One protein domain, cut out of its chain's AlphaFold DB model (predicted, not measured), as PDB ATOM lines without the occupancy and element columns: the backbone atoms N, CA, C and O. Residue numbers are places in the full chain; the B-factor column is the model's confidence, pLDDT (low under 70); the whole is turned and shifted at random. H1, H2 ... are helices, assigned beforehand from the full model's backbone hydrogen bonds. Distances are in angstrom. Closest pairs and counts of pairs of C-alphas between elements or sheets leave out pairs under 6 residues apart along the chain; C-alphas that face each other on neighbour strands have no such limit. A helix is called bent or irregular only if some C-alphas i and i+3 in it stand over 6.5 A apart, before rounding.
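What this domain is: This is residues 249 to 354 of the 863 residues of an uncharacterized protein of Bacillus sp. AFS088145 (UniProt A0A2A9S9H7). Two long helices, H2 and H3, lie side by side as a hairpin in the middle, with the short helix H1 packed along H3 on one side, while on the other side H5 and then H6 cross the hairpin, H5 on H3 and H6 on H2. H4 crosses H3 near the later part of that helix and makes a corner with H5. The printed part has 106 residues, with six named helices in the order H1 to H6 and no named strand; the class is all helix. It is compact, with a radius of gyration of the C-alphas of 13.8 A, and rounded, spanning 40 by 35 by 28 A.

Where its parts are: H1, residues 249 to 257, begins at C-alpha 249 at (198.027, 365.258, 238.492); it is irregular, with C-alphas 253 and 256 7.2 A apart. H2 takes residues 261 to 277 and is 24.4 A long from first to last C-alpha. H3, residues 283 to 306, is the longest at 34.5 A and ends at C-alpha 306 at (206.615, 373.784, 257.310). H4 is residues 317 to 326, 14.3 A. H5, residues 330 to 338, 14.7 A, is only just irregular: C-alphas 334 and 337 are 6.54 A apart. H6, residues 340 to 350, 14.9 A, is neither bent nor irregular, but only just: C-alphas 347 and 350 are 6.3 A apart. It ends at C-alpha 350 at (208.058, 350.193, 253.595).

How they stand to each other: H3 is the hub, touching four other helices. H2 and H3 form a helical hairpin, opposite ways at a shallow tilt of 6 degrees; their closest C-alphas, of Met 262 and Ser 301, are 6.3 A apart. H1 runs the same way as H3 at a shallow tilt of 13 degrees and touches its residues 291 to 302 alone, closest at the C-alphas of Leu 250 and Ile 294, 6.8 A. H1 and H2, also a helical hairpin, only just touch, with 3 pairs of C-alphas within 8 A, closest at Leu 257 and Gly 263, 4.8 A. H5 touches residues 292 to 297 of H3 alone, only just about perpendicular at 72 degrees; the C-alphas of Asn 293 and Tyr 338 are closest, 5.0 A. H4 touches residues 299 to 304 of H3 alone, only just about perpendicular at 71 degrees, closest at the C-alphas of Leu 300 and Trp 323, 5.8 A. H4 and H5 touch only at the corner, closest at the C-alphas of Leu 324 and Gly 332, 5.1 A. H6 touches residues 265 to 269 of H2 alone, about perpendicular at 86 degrees, with the C-alphas of Tyr 269 and Ile 342 closest, 6.4 A. H1 is apart from H4, H5 and H6. Every O i to N i+4 pair is within hydrogen-bond range in H2, H3, H4 and H6; in H1 and in H5 it is 2 of 5, beside 3 of 6 O i to N i+3 pairs.

The domain as a whole: The C-alphas farthest apart, of Glu 281 and Gly 308, are 42.3 A apart. The printed part has no cut; no link is long, and H3 to H4, with 10 residues between them, is short but not tight. The mean pLDDT of the printed part is 80.1; 21 residues are under 70, among them 324 to 332 and 350 to 354.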
ATOM      1  N   PHE A 249     198.564 364.642 237.279       84.69
ATOM      2  CA  PHE A 249     198.027 365.258 238.492       84.69
ATOM      3  C   PHE A 249     198.947 365.054 239.706       84.69
ATOM      4  O   PHE A 249     199.205 366.028 240.415       84.69
ATOM      5  N   LEU A 250     199.467 363.838 239.909       89.81
ATOM      6  CA  LEU A 250     200.439 363.509 240.954       89.81
ATOM      7  C   LEU A 250     201.702 364.361 240.808       89.81
ATOM      8  O   LEU A 250     202.030 365.100 241.729       89.81
ATOM      9  N   ASN A 251     202.340 364.350 239.635       85.19
ATOM     10  CA  ASN A 251     203.579 365.094 239.375       85.19
ATOM     11  C   ASN A 251     203.419 366.599 239.612       85.19
ATOM     12  O   ASN A 251     204.322 367.268 240.111       85.19
ATOM     13  N   LYS A 252     202.241 367.148 239.296       84.69
ATOM     14  CA  LYS A 252     201.934 368.549 239.585       84.69
ATOM     15  C   LYS A 252     201.837 368.828 241.087       84.69
ATOM     16  O   LYS A 252     202.191 369.925 241.510       84.69
ATOM     17  N   LYS A 253     201.298 367.890 241.866       84.81
ATOM     18  CA  LYS A 253     201.038 368.054 243.301       84.81
ATOM     19  C   LYS A 253     202.240 367.728 244.179       84.81
ATOM     20  O   LYS A 253     202.460 368.427 245.156       84.81
ATOM     21  N   ILE A 254     203.037 366.740 243.792       88.94
ATOM     22  CA  ILE A 254     204.212 366.286 244.539       88.94
ATOM     23  C   ILE A 254     205.441 367.182 244.340       88.94
ATOM     24  O   ILE A 254     206.418 367.029 245.055       88.94
ATOM     25  N   LYS A 255     205.405 368.142 243.404       87.50
ATOM     26  CA  LYS A 255     206.556 368.992 243.058       87.50
ATOM     27  C   LYS A 255     207.218 369.656 244.275       87.50
ATOM     28  O   LYS A 255     208.436 369.775 244.303       87.50
ATOM     29  N   GLU A 256     206.418 370.078 245.252       77.94
ATOM     30  CA  GLU A 256     206.877 370.728 246.492       77.94
ATOM     31  C   GLU A 256     207.357 369.728 247.562       77.94
ATOM     32  O   GLU A 256     207.959 370.129 248.546       77.94
ATOM     33  N   LEU A 257     207.129 368.430 247.347       86.44
ATOM     34  CA  LEU A 257     207.524 367.318 248.221       86.44
ATOM     35  C   LEU A 257     208.656 366.474 247.615       86.44
ATOM     36  O   LEU A 257     209.021 365.433 248.166       86.44
ATOM     37  N   ASN A 258     209.190 366.870 246.456       86.31
ATOM     38  CA  ASN A 258     210.255 366.132 245.785       86.31
ATOM     39  C   ASN A 258     211.496 366.049 246.684       86.31
ATOM     40  O   ASN A 258     211.988 367.068 247.157       86.31
ATOM     41  N   GLY A 259     212.010 364.833 246.877       82.56
ATOM     42  CA  GLY A 259     213.171 364.578 247.737       82.56
ATOM     43  C   GLY A 259     212.847 364.395 249.223       82.56
ATOM     44  O   GLY A 259     213.771 364.213 250.005       82.56
ATOM     45  N   THR A 260     211.569 364.408 249.614       89.56
ATOM     46  CA  THR A 260     211.131 364.123 250.994       89.56
ATOM     47  C   THR A 260     210.641 362.680 251.148       89.56
ATOM     48  O   THR A 260     210.217 362.046 250.169       89.56
ATOM     49  N   GLU A 261     210.642 362.161 252.381       88.75
ATOM     50  CA  GLU A 261     210.068 360.844 252.693       88.75
ATOM     51  C   GLU A 261     208.564 360.811 252.354       88.75
ATOM     52  O   GLU A 261     208.082 359.880 251.705       88.75
ATOM     53  N   MET A 262     207.834 361.887 252.675       90.88
ATOM     54  CA  MET A 262     206.399 362.022 252.400       90.88
ATOM     55  C   MET A 262     206.072 362.005 250.902       90.88
ATOM     56  O   MET A 262     205.062 361.424 250.491       90.88
ATOM     57  N   GLY A 263     206.908 362.646 250.077       91.19
ATOM     58  CA  GLY A 263     206.783 362.602 248.621       91.19
ATOM     59  C   GLY A 263     207.030 361.192 248.086       91.19
ATOM     60  O   GLY A 263     206.214 360.660 247.332       91.19
ATOM     61  N   THR A 264     208.111 360.556 248.538       90.75
ATOM     62  CA  THR A 264     208.483 359.194 248.124       90.75
ATOM     63  C   THR A 264     207.382 358.185 248.458       90.75
ATOM     64  O   THR A 264     206.958 357.429 247.580       90.75
ATOM     65  N   LEU A 265     206.833 358.237 249.677       90.94
ATOM     66  CA  LEU A 265     205.706 357.401 250.091       90.94
ATOM     67  C   LEU A 265     204.477 357.610 249.198       90.94
ATOM     68  O   LEU A 265     203.882 356.636 248.733       90.94
ATOM     69  N   LEU A 266     204.091 358.866 248.939       93.19
ATOM     70  CA  LEU A 266     202.915 359.155 248.117       93.19
ATOM     71  C   LEU A 266     203.075 358.610 246.695       93.19
ATOM     72  O   LEU A 266     202.124 358.054 246.138       93.19
ATOM     73  N   HIS A 267     204.261 358.773 246.109       92.50
ATOM     74  CA  HIS A 267     204.552 358.270 244.774       92.50
ATOM     75  C   HIS A 267     204.415 356.741 244.721       92.50
ATOM     76  O   HIS A 267     203.679 356.216 243.882       92.50
ATOM     77  N   SER A 268     205.043 356.036 245.667       91.12
ATOM     78  CA  SER A 268     204.970 354.573 245.779       91.12
ATOM     79  C   SER A 268     203.543 354.073 246.014       91.12
ATOM     80  O   SER A 268     203.102 353.127 245.361       91.12
ATOM     81  N   TYR A 269     202.780 354.749 246.879       93.00
ATOM     82  CA  TYR A 269     201.378 354.426 247.139       93.00
ATOM     83  C   TYR A 269     200.522 354.520 245.868       93.00
ATOM     84  O   TYR A 269     199.730 353.616 245.578       93.00
ATOM     85  N   VAL A 270     200.662 355.605 245.099       91.31
ATOM     86  CA  VAL A 270     199.858 355.823 243.889       91.31
ATOM     87  C   VAL A 270     200.220 354.820 242.799       91.31
ATOM     88  O   VAL A 270     199.309 354.242 242.208       91.31
ATOM     89  N   GLU A 271     201.506 354.567 242.557       90.69
ATOM     90  CA  GLU A 271     201.931 353.607 241.531       90.69
ATOM     91  C   GLU A 271     201.512 352.171 241.883       90.69
ATOM     92  O   GLU A 271     200.957 351.476 241.029       90.69
ATOM     93  N   ASN A 272     201.635 351.755 243.150       88.69
ATOM     94  CA  ASN A 272     201.147 350.445 243.591       88.69
ATOM     95  C   ASN A 272     199.624 350.292 243.395       88.69
ATOM     96  O   ASN A 272     199.130 349.265 242.918       88.69
ATOM     97  N   ASN A 273     198.856 351.343 243.700       87.94
ATOM     98  CA  ASN A 273     197.412 351.328 243.476       87.94
ATOM     99  C   ASN A 273     197.055 351.325 241.985       87.94
ATOM    100  O   ASN A 273     196.115 350.629 241.613       87.94
ATOM    101  N   ILE A 274     197.793 352.047 241.132       85.06
ATOM    102  CA  ILE A 274     197.607 352.029 239.671       85.06
ATOM    103  C   ILE A 274     197.780 350.607 239.125       85.06
ATOM    104  O   ILE A 274     196.928 350.157 238.359       85.06
ATOM    105  N   ILE A 275     198.826 349.890 239.551       83.19
ATOM    106  CA  ILE A 275     199.070 348.493 239.155       83.19
ATOM    107  C   ILE A 275     197.878 347.609 239.553       83.19
ATOM    108  O   ILE A 275     197.390 346.818 238.750       83.19
ATOM    109  N   THR A 276     197.353 347.807 240.762       78.06
ATOM    110  CA  THR A 276     196.277 346.984 241.340       78.06
ATOM    111  C   THR A 276     194.892 347.236 240.720       78.06
ATOM    112  O   THR A 276     194.012 346.372 240.776       78.06
ATOM    113  N   ILE A 277     194.641 348.426 240.166       76.38
ATOM    114  CA  ILE A 277     193.329 348.805 239.602       76.38
ATOM    115  C   ILE A 277     193.260 348.705 238.076       76.38
ATOM    116  O   ILE A 277     192.175 348.872 237.511       76.38
ATOM    117  N   ASN A 278     194.386 348.463 237.405       69.75
ATOM    118  CA  ASN A 278     194.430 348.398 235.951       69.75
ATOM    119  C   ASN A 278     193.585 347.207 235.455       69.75
ATOM    120  O   ASN A 278     193.816 346.072 235.860       69.75
ATOM    121  N   GLY A 279     192.571 347.470 234.623       64.69
ATOM    122  CA  GLY A 279     191.636 346.448 234.122       64.69
ATOM    123  C   GLY A 279     190.341 346.248 234.926       64.69
ATOM    124  O   GLY A 279     189.556 345.373 234.575       64.69
ATOM    125  N   LYS A 280     190.069 347.046 235.972       71.62
ATOM    126  CA  LYS A 280     188.792 346.991 236.715       71.62
ATOM    127  C   LYS A 280     187.686 347.818 236.046       71.62
ATOM    128  O   LYS A 280     187.940 348.935 235.594       71.62
ATOM    129  N   GLU A 281     186.444 347.327 236.081       67.56
ATOM    130  CA  GLU A 281     185.262 348.018 235.526       67.56
ATOM    131  C   GLU A 281     185.024 349.410 236.155       67.56
ATOM    132  O   GLU A 281     184.585 350.339 235.479       67.56
ATOM    133  N   GLU A 282     185.411 349.610 237.421       75.12
ATOM    134  CA  GLU A 282     185.231 350.867 238.166       75.12
ATOM    135  C   GLU A 282     186.473 351.784 238.188       75.12
ATOM    136  O   GLU A 282     186.637 352.624 239.082       75.12
ATOM    137  N   LEU A 283     187.370 351.667 237.201       77.25
ATOM    138  CA  LEU A 283     188.639 352.413 237.133       77.25
ATOM    139  C   LEU A 283     188.483 353.926 237.403       77.25
ATOM    140  O   LEU A 283     189.295 354.539 238.097       77.25
ATOM    141  N   GLN A 284     187.414 354.545 236.894       73.12
ATOM    142  CA  GLN A 284     187.172 355.980 237.055       73.12
ATOM    143  C   GLN A 284     186.875 356.394 238.508       73.12
ATOM    144  O   GLN A 284     187.277 357.486 238.928       73.12
ATOM    145  N   TRP A 285     186.185 355.546 239.276       77.81
ATOM    146  CA  TRP A 285     185.903 355.797 240.689       77.81
ATOM    147  C   TRP A 285     187.187 355.701 241.518       77.81
ATOM    148  O   TRP A 285     187.499 356.629 242.271       77.81
ATOM    149  N   HIS A 286     187.990 354.656 241.284       81.56
ATOM    150  CA  HIS A 286     189.292 354.476 241.932       81.56
ATOM    151  C   HIS A 286     190.244 355.647 241.659       81.56
ATOM    152  O   HIS A 286     190.865 356.171 242.583       81.56
ATOM    153  N   ILE A 287     190.301 356.134 240.417       83.06
ATOM    154  CA  ILE A 287     191.134 357.291 240.056       83.06
ATOM    155  C   ILE A 287     190.682 358.564 240.777       83.06
ATOM    156  O   ILE A 287     191.519 359.352 241.222       83.06
ATOM    157  N   ASN A 288     189.374 358.789 240.920       83.75
ATOM    158  CA  ASN A 288     188.873 359.943 241.667       83.75
ATOM    159  C   ASN A 288     189.226 359.843 243.156       83.75
ATOM    160  O   ASN A 288     189.629 360.844 243.747       83.75
ATOM    161  N   HIS A 289     189.140 358.643 243.730       87.75
ATOM    162  CA  HIS A 289     189.544 358.385 245.108       87.75
ATOM    163  C   HIS A 289     191.042 358.665 245.319       87.75
ATOM    164  O   HIS A 289     191.406 359.415 246.225       87.75
ATOM    165  N   LEU A 290     191.904 358.171 244.424       90.19
ATOM    166  CA  LEU A 290     193.349 358.426 244.464       90.19
ATOM    167  C   LEU A 290     193.683 359.917 244.350       90.19
ATOM    168  O   LEU A 290     194.547 360.405 245.072       90.19
ATOM    169  N   LYS A 291     192.971 360.679 243.509       90.62
ATOM    170  CA  LYS A 291     193.150 362.141 243.438       90.62
ATOM    171  C   LYS A 291     192.848 362.833 244.767       90.62
ATOM    172  O   LYS A 291     193.516 363.815 245.096       90.62
ATOM    173  N   THR A 292     191.853 362.357 245.512       90.38
ATOM    174  CA  THR A 292     191.544 362.891 246.844       90.38
ATOM    175  C   THR A 292     192.629 362.524 247.853       90.38
ATOM    176  O   THR A 292     193.083 363.421 248.557       90.38
ATOM    177  N   ASN A 293     193.117 361.276 247.850       92.81
ATOM    178  CA  ASN A 293     194.235 360.840 248.702       92.81
ATOM    179  C   ASN A 293     195.486 361.694 248.457       92.81
ATOM    180  O   ASN A 293     196.030 362.262 249.400       92.81
ATOM    181  N   ILE A 294     195.868 361.874 247.184       93.44
ATOM    182  CA  ILE A 294     196.986 362.736 246.765       93.44
ATOM    183  C   ILE A 294     196.827 364.141 247.333       93.44
ATOM    184  O   ILE A 294     197.760 364.683 247.913       93.44
ATOM    185  N   LYS A 295     195.643 364.742 247.182       91.38
ATOM    186  CA  LYS A 295     195.410 366.101 247.672       91.38
ATOM    187  C   LYS A 295     195.567 366.176 249.194       91.38
ATOM    188  O   LYS A 295     196.331 367.004 249.671       91.38
ATOM    189  N   CYS A 296     194.854 365.327 249.933       91.25
ATOM    190  CA  CYS A 296     194.847 365.367 251.394       91.25
ATOM    191  C   CYS A 296     196.241 365.119 251.981       91.25
ATOM    192  O   CYS A 296     196.640 365.833 252.895       91.25
ATOM    193  N   TRP A 297     196.984 364.160 251.422       94.25
ATOM    194  CA  TRP A 297     198.351 363.868 251.845       94.25
ATOM    195  C   TRP A 297     199.322 364.995 251.526       94.25
ATOM    196  O   TRP A 297     200.104 365.366 252.393       94.25
ATOM    197  N   CYS A 298     199.261 365.571 250.319       91.56
ATOM    198  CA  CYS A 298     200.119 366.703 249.985       91.56
ATOM    199  C   CYS A 298     199.877 367.884 250.927       91.56
ATOM    200  O   CYS A 298     200.835 368.448 251.439       91.56
ATOM    201  N   ASP A 299     198.610 368.215 251.185       89.50
ATOM    202  CA  ASP A 299     198.251 369.316 252.076       89.50
ATOM    203  C   ASP A 299     198.790 369.058 253.509       89.50
ATOM    204  O   ASP A 299     199.356 369.958 254.118       89.50
ATOM    205  N   LEU A 300     198.694 367.823 254.031       90.94
ATOM    206  CA  LEU A 300     199.257 367.451 255.344       90.94
ATOM    207  C   LEU A 300     200.791 367.497 255.356       90.94
ATOM    208  O   LEU A 300     201.382 368.012 256.298       90.94
ATOM    209  N   SER A 301     201.426 366.962 254.314       91.38
ATOM    210  CA  SER A 301     202.887 366.873 254.218       91.38
ATOM    211  C   SER A 301     203.524 368.257 254.174       91.38
ATOM    212  O   SER A 301     204.549 368.477 254.802       91.38
ATOM    213  N   LEU A 302     202.895 369.206 253.474       87.06
ATOM    214  CA  LEU A 302     203.358 370.591 253.440       87.06
ATOM    215  C   LEU A 302     203.267 371.254 254.815       87.06
ATOM    216  O   LEU A 302     204.205 371.940 255.204       87.06
ATOM    217  N   ILE A 303     202.183 371.016 255.561       81.50
ATOM    218  CA  ILE A 303     202.059 371.501 256.942       81.50
ATOM    219  C   ILE A 303     203.172 370.923 257.820       81.50
ATOM    220  O   ILE A 303     203.799 371.678 258.553       81.50
ATOM    221  N   ALA A 304     203.441 369.619 257.719       82.50
ATOM    222  CA  ALA A 304     204.484 368.956 258.500       82.50
ATOM    223  C   ALA A 304     205.889 369.487 258.162       82.50
ATOM    224  O   ALA A 304     206.636 369.880 259.053       82.50
ATOM    225  N   ILE A 305     206.228 369.603 256.876       85.00
ATOM    226  CA  ILE A 305     207.521 370.152 256.434       85.00
ATOM    227  C   ILE A 305     207.682 371.610 256.880       85.00
ATOM    228  O   ILE A 305     208.759 372.024 257.303       85.00
ATOM    229  N   GLU A 306     206.611 372.408 256.810       78.44
ATOM    230  CA  GLU A 306     206.615 373.784 257.310       78.44
ATOM    231  C   GLU A 306     206.870 373.886 258.822       78.44
ATOM    232  O   GLU A 306     207.269 374.968 259.271       78.44
ATOM    233  N   ASP A 307     206.614 372.811 259.569       72.31
ATOM    234  CA  ASP A 307     206.842 372.670 261.012       72.31
ATOM    235  C   ASP A 307     208.187 371.989 261.339       72.31
ATOM    236  O   ASP A 307     208.504 371.739 262.495       72.31
ATOM    237  N   GLY A 308     209.017 371.725 260.321       78.50
ATOM    238  CA  GLY A 308     210.346 371.128 260.482       78.50
ATOM    239  C   GLY A 308     210.357 369.600 260.526       78.50
ATOM    240  O   GLY A 308     211.383 369.013 260.856       78.50
ATOM    241  N   VAL A 309     209.245 368.949 260.180       83.19
ATOM    242  CA  VAL A 309     209.155 367.488 260.126       83.19
ATOM    243  C   VAL A 309     209.815 366.957 258.856       83.19
ATOM    244  O   VAL A 309     209.364 367.237 257.742       83.19
ATOM    245  N   GLU A 310     210.856 366.144 259.025       83.62
ATOM    246  CA  GLU A 310     211.559 365.483 257.915       83.62
ATOM    247  C   GLU A 310     211.101 364.037 257.695       83.62
ATOM    248  O   GLU A 310     211.162 363.544 256.565       83.62
ATOM    249  N   LYS A 311     210.605 363.380 258.753       84.75
ATOM    250  CA  LYS A 311     210.189 361.978 258.722       84.75
ATOM    251  C   LYS A 311     208.704 361.775 258.990       84.75
ATOM    252  O   LYS A 311     208.073 362.541 259.711       84.75
ATOM    253  N   ILE A 312     208.136 360.703 258.443       85.31
ATOM    254  CA  ILE A 312     206.710 360.373 258.625       85.31
ATOM    255  C   ILE A 312     206.392 360.014 260.083       85.31
ATOM    256  O   ILE A 312     205.307 360.344 260.559       85.31
ATOM    257  N   GLU A 313     207.330 359.378 260.792       80.44
ATOM    258  CA  GLU A 313     207.172 358.982 262.201       80.44
ATOM    259  C   GLU A 313     206.942 360.165 263.151       80.44
ATOM    260  O   GLU A 313     206.248 360.027 264.156       80.44
ATOM    261  N   ASP A 314     207.443 361.340 262.775       81.25
ATOM    262  CA  ASP A 314     207.361 362.575 263.551       81.25
ATOM    263  C   ASP A 314     206.049 363.347 263.299       81.25
ATOM    264  O   ASP A 314     205.798 364.396 263.897       81.25
ATOM    265  N   ILE A 315     205.166 362.841 262.428       79.69
ATOM    266  CA  ILE A 315     203.832 363.417 262.245       79.69
ATOM    267  C   ILE A 315     202.985 363.113 263.489       79.69
ATOM    268  O   ILE A 315     202.781 361.974 263.897       79.69
ATOM    269  N   THR A 316     202.436 364.162 264.091       74.88
ATOM    270  CA  THR A 316     201.680 364.080 265.352       74.88
ATOM    271  C   THR A 316     200.204 364.455 265.185       74.88
ATOM    272  O   THR A 316     199.739 364.889 264.124       74.88
ATOM    273  N   SER A 317     199.427 364.340 266.268       61.88
ATOM    274  CA  SER A 317     198.052 364.854 266.326       61.88
ATOM    275  C   SER A 317     197.952 366.371 266.129       61.88
ATOM    276  O   SER A 317     196.904 366.849 265.701       61.88
ATOM    277  N   GLU A 318     199.017 367.125 266.402       60.78
ATOM    278  CA  GLU A 318     199.057 368.580 266.204       60.78
ATOM    279  C   GLU A 318     199.041 368.925 264.711       60.78
ATOM    280  O   GLU A 318     198.262 369.766 264.272       60.78
ATOM    281  N   HIS A 319     199.781 368.174 263.896       75.56
ATOM    282  CA  HIS A 319     199.775 368.301 262.437       75.56
ATOM    283  C   HIS A 319     198.409 367.982 261.824       75.56
ATOM    284  O   HIS A 319     197.931 368.684 260.931       75.56
ATOM    285  N   ARG A 320     197.737 366.940 262.332       74.81
ATOM    286  CA  ARG A 320     196.342 366.637 261.976       74.81
ATOM    287  C   ARG A 320     195.432 367.818 262.292       74.81
ATOM    288  O   ARG A 320     194.559 368.154 261.491       74.81
ATOM    289  N   ASP A 321     195.602 368.412 263.463       60.34
ATOM    290  CA  ASP A 321     194.771 369.509 263.934       60.34
ATOM    291  C   ASP A 321     195.006 370.780 263.103       60.34
ATOM    292  O   ASP A 321     194.043 371.383 262.624       60.34
ATOM    293  N   LEU A 322     196.260 371.109 262.795       66.62
ATOM    294  CA  LEU A 322     196.623 372.167 261.846       66.62
ATOM    295  C   LEU A 322     196.035 371.914 260.450       66.62
ATOM    296  O   LEU A 322     195.475 372.817 259.826       66.62
ATOM    297  N   TRP A 323     196.064 370.671 259.974       77.94
ATOM    298  CA  TRP A 323     195.458 370.307 258.695       77.94
ATOM    299  C   TRP A 323     193.931 370.444 258.693       77.94
ATOM    300  O   TRP A 323     193.346 370.944 257.725       77.94
ATOM    301  N   LEU A 324     193.268 370.046 259.784       65.94
ATOM    302  CA  LEU A 324     191.830 370.247 259.983       65.94
ATOM    303  C   LEU A 324     191.472 371.734 260.015       65.94
ATOM    304  O   LEU A 324     190.449 372.127 259.446       65.94
ATOM    305  N   TYR A 325     192.312 372.544 260.659       61.97
ATOM    306  CA  TYR A 325     192.186 373.994 260.701       61.97
ATOM    307  C   TYR A 325     192.243 374.607 259.292       61.97
ATOM    308  O   TYR A 325     191.346 375.364 258.904       61.97
ATOM    309  N   GLU A 326     193.242 374.232 258.488       66.75
ATOM    310  CA  GLU A 326     193.389 374.735 257.116       66.75
ATOM    311  C   GLU A 326     192.253 374.259 256.185       66.75
ATOM    312  O   GLU A 326     191.872 374.970 255.251       66.75
ATOM    313  N   ASN A 327     191.633 373.108 256.479       66.38
ATOM    314  CA  ASN A 327     190.567 372.496 255.672       66.38
ATOM    315  C   ASN A 327     189.143 372.677 256.243       66.38
ATOM    316  O   ASN A 327     188.270 371.826 256.046       66.38
ATOM    317  N   ASN A 328     188.866 373.806 256.908       61.66
ATOM    318  CA  ASN A 328     187.528 374.195 257.389       61.66
ATOM    319  C   ASN A 328     186.865 373.203 258.360       61.66
ATOM    320  O   ASN A 328     185.636 373.122 258.396       61.66
ATOM    321  N   GLY A 329     187.636 372.446 259.142       58.16
ATOM    322  CA  GLY A 329     187.159 371.662 260.280       58.16
ATOM    323  C   GLY A 329     186.090 370.598 259.966       58.16
ATOM    324  O   GLY A 329     186.388 369.410 259.953       58.16
ATOM    325  N   ILE A 330     184.832 370.995 259.732       53.47
ATOM    326  CA  ILE A 330     183.688 370.120 259.408       53.47
ATOM    327  C   ILE A 330     183.892 369.400 258.068       53.47
ATOM    328  O   ILE A 330     183.694 368.183 257.992       53.47
ATOM    329  N   ASP A 331     184.296 370.127 257.023       57.25
ATOM    330  CA  ASP A 331     184.594 369.516 255.721       57.25
ATOM    331  C   ASP A 331     185.919 368.737 255.780       57.25
ATOM    332  O   ASP A 331     185.986 367.608 255.290       57.25
ATOM    333  N   GLY A 332     186.923 369.266 256.492       66.94
ATOM    334  CA  GLY A 332     188.194 368.591 256.779       66.94
ATOM    335  C   GLY A 332     188.023 367.239 257.478       66.94
ATOM    336  O   GLY A 332     188.606 366.247 257.049       66.94
ATOM    337  N   LYS A 333     187.128 367.129 258.471       71.06
ATOM    338  CA  LYS A 333     186.832 365.862 259.169       71.06
ATOM    339  C   LYS A 333     186.373 364.752 258.228       71.06
ATOM    340  O   LYS A 333     186.735 363.595 258.415       71.06
ATOM    341  N   ARG A 334     185.570 365.081 257.210       75.88
ATOM    342  CA  ARG A 334     185.146 364.093 256.200       75.88
ATOM    343  C   ARG A 334     186.307 363.645 255.326       75.88
ATOM    344  O   ARG A 334     186.287 362.517 254.837       75.88
ATOM    345  N   LEU A 335     187.273 364.533 255.113       82.44
ATOM    346  CA  LEU A 335     188.437 364.305 254.274       82.44
ATOM    347  C   LEU A 335     189.565 363.551 255.006       82.44
ATOM    348  O   LEU A 335     190.366 362.902 254.342       82.44
ATOM    349  N   LEU A 336     189.585 363.531 256.346       81.69
ATOM    350  CA  LEU A 336     190.581 362.780 257.125       81.69
ATOM    351  C   LEU A 336     190.674 361.302 256.740       81.69
ATOM    352  O   LEU A 336     191.762 360.746 256.729       81.69
ATOM    353  N   ARG A 337     189.560 360.669 256.351       84.75
ATOM    354  CA  ARG A 337     189.526 359.247 255.955       84.75
ATOM    355  C   ARG A 337     190.432 358.892 254.768       84.75
ATOM    356  O   ARG A 337     190.660 357.712 254.532       84.75
ATOM    357  N   TYR A 338     190.896 359.887 254.015       89.12
ATOM    358  CA  TYR A 338     191.747 359.711 252.839       89.12
ATOM    359  C   TYR A 338     193.252 359.713 253.170       89.12
ATOM    360  O   TYR A 338     194.058 359.411 252.295       89.12
ATOM    361  N   ILE A 339     193.634 360.010 254.420       89.44
ATOM    362  CA  ILE A 339     195.025 359.979 254.912       89.44
ATOM    363  C   ILE A 339     195.427 358.577 255.428       89.44
ATOM    364  O   ILE A 339     196.461 358.069 254.989       89.44
ATOM    365  N   PRO A 340     194.622 357.878 256.266       87.75
ATOM    366  CA  PRO A 340     194.961 356.550 256.780       87.75
ATOM    367  C   PRO A 340     195.364 355.497 255.736       87.75
ATOM    368  O   PRO A 340     196.256 354.716 256.047       87.75
ATOM    369  N   PRO A 341     194.784 355.429 254.516       89.81
ATOM    370  CA  PRO A 341     195.215 354.449 253.516       89.81
ATOM    371  C   PRO A 341     196.693 354.564 253.120       89.81
ATOM    372  O   PRO A 341     197.320 353.548 252.839       89.81
ATOM    373  N   ILE A 342     197.248 355.779 253.106       89.56
ATOM    374  CA  ILE A 342     198.655 356.019 252.754       89.56
ATOM    375  C   ILE A 342     199.570 355.598 253.910       89.56
ATOM    376  O   ILE A 342     200.575 354.932 253.688       89.56
ATOM    377  N   LEU A 343     199.186 355.911 255.150       86.94
ATOM    378  CA  LEU A 343     199.937 355.509 256.345       86.94
ATOM    379  C   LEU A 343     199.874 353.997 256.603       86.94
ATOM    380  O   LEU A 343     200.839 353.405 257.066       86.94
ATOM    381  N   LYS A 344     198.760 353.339 256.261       86.81
ATOM    382  CA  LYS A 344     198.692 351.870 256.275       86.81
ATOM    383  C   LYS A 344     199.678 351.265 255.285       86.81
ATOM    384  O   LYS A 344     200.420 350.369 255.652       86.81
ATOM    385  N   PHE A 345     199.737 351.809 254.069       87.38
ATOM    386  CA  PHE A 345     200.712 351.380 253.070       87.38
ATOM    387  C   PHE A 345     202.162 351.603 253.536       87.38
ATOM    388  O   PHE A 345     203.005 350.748 253.293       87.38
ATOM    389  N   TYR A 346     202.447 352.695 254.255       85.94
ATOM    390  CA  TYR A 346     203.749 352.912 254.901       85.94
ATOM    391  C   TYR A 346     204.107 351.782 255.878       85.94
ATOM    392  O   TYR A 346     205.168 351.173 255.743       85.94
ATOM    393  N   ASN A 347     203.184 351.456 256.790       82.75
ATOM    394  CA  ASN A 347     203.362 350.390 257.778       82.75
ATOM    395  C   ASN A 347     203.480 348.992 257.140       82.75
ATOM    396  O   ASN A 347     204.160 348.135 257.685       82.75
ATOM    397  N   GLU A 348     202.784 348.742 256.027       78.44
ATOM    398  CA  GLU A 348     202.689 347.414 255.402       78.44
ATOM    399  C   GLU A 348     203.815 347.122 254.400       78.44
ATOM    400  O   GLU A 348     204.210 345.968 254.259       78.44
ATOM    401  N   VAL A 349     204.294 348.134 253.667       71.06
ATOM    402  CA  VAL A 349     205.151 347.927 252.484       71.06
ATOM    403  C   VAL A 349     206.563 348.479 252.660       71.06
ATOM    404  O   VAL A 349     207.481 347.984 252.013       71.06
ATOM    405  N   ILE A 350     206.761 349.501 253.497       64.94
ATOM    406  CA  ILE A 350     208.058 350.193 253.595       64.94
ATOM    407  C   ILE A 350     208.829 349.811 254.866       64.94
ATOM    408  O   ILE A 350     210.056 349.783 254.837       64.94
ATOM    409  N   GLN A 351     208.148 349.473 255.964       65.00
ATOM    410  CA  GLN A 351     208.805 349.131 257.230       65.00
ATOM    411  C   GLN A 351     208.641 347.642 257.580       65.00
ATOM    412  O   GLN A 351     207.767 347.255 258.347       65.00
ATOM    413  N   GLU A 352     209.519 346.786 257.049       51.19
ATOM    414  CA  GLU A 352     209.541 345.325 257.292       51.19
ATOM    415  C   GLU A 352     209.906 344.910 258.745       51.19
ATOM    416  O   GLU A 352     210.050 343.721 259.043       51.19
ATOM    417  N   HIS A 353     210.037 345.849 259.693       44.34
ATOM    418  CA  HIS A 353     210.436 345.564 261.075       44.34
ATOM    419  C   HIS A 353     209.463 346.149 262.109       44.34
ATOM    420  O   HIS A 353     209.266 347.353 262.219       44.34
ATOM    421  N   THR A 354     208.906 345.257 262.931       47.16
ATOM    422  CA  THR A 354     207.852 345.438 263.950       47.16
ATOM    423  C   THR A 354     208.137 346.442 265.080       47.16
ATOM    424  O   THR A 354     207.344 346.531 266.014       47.16
TER     425      THR A 354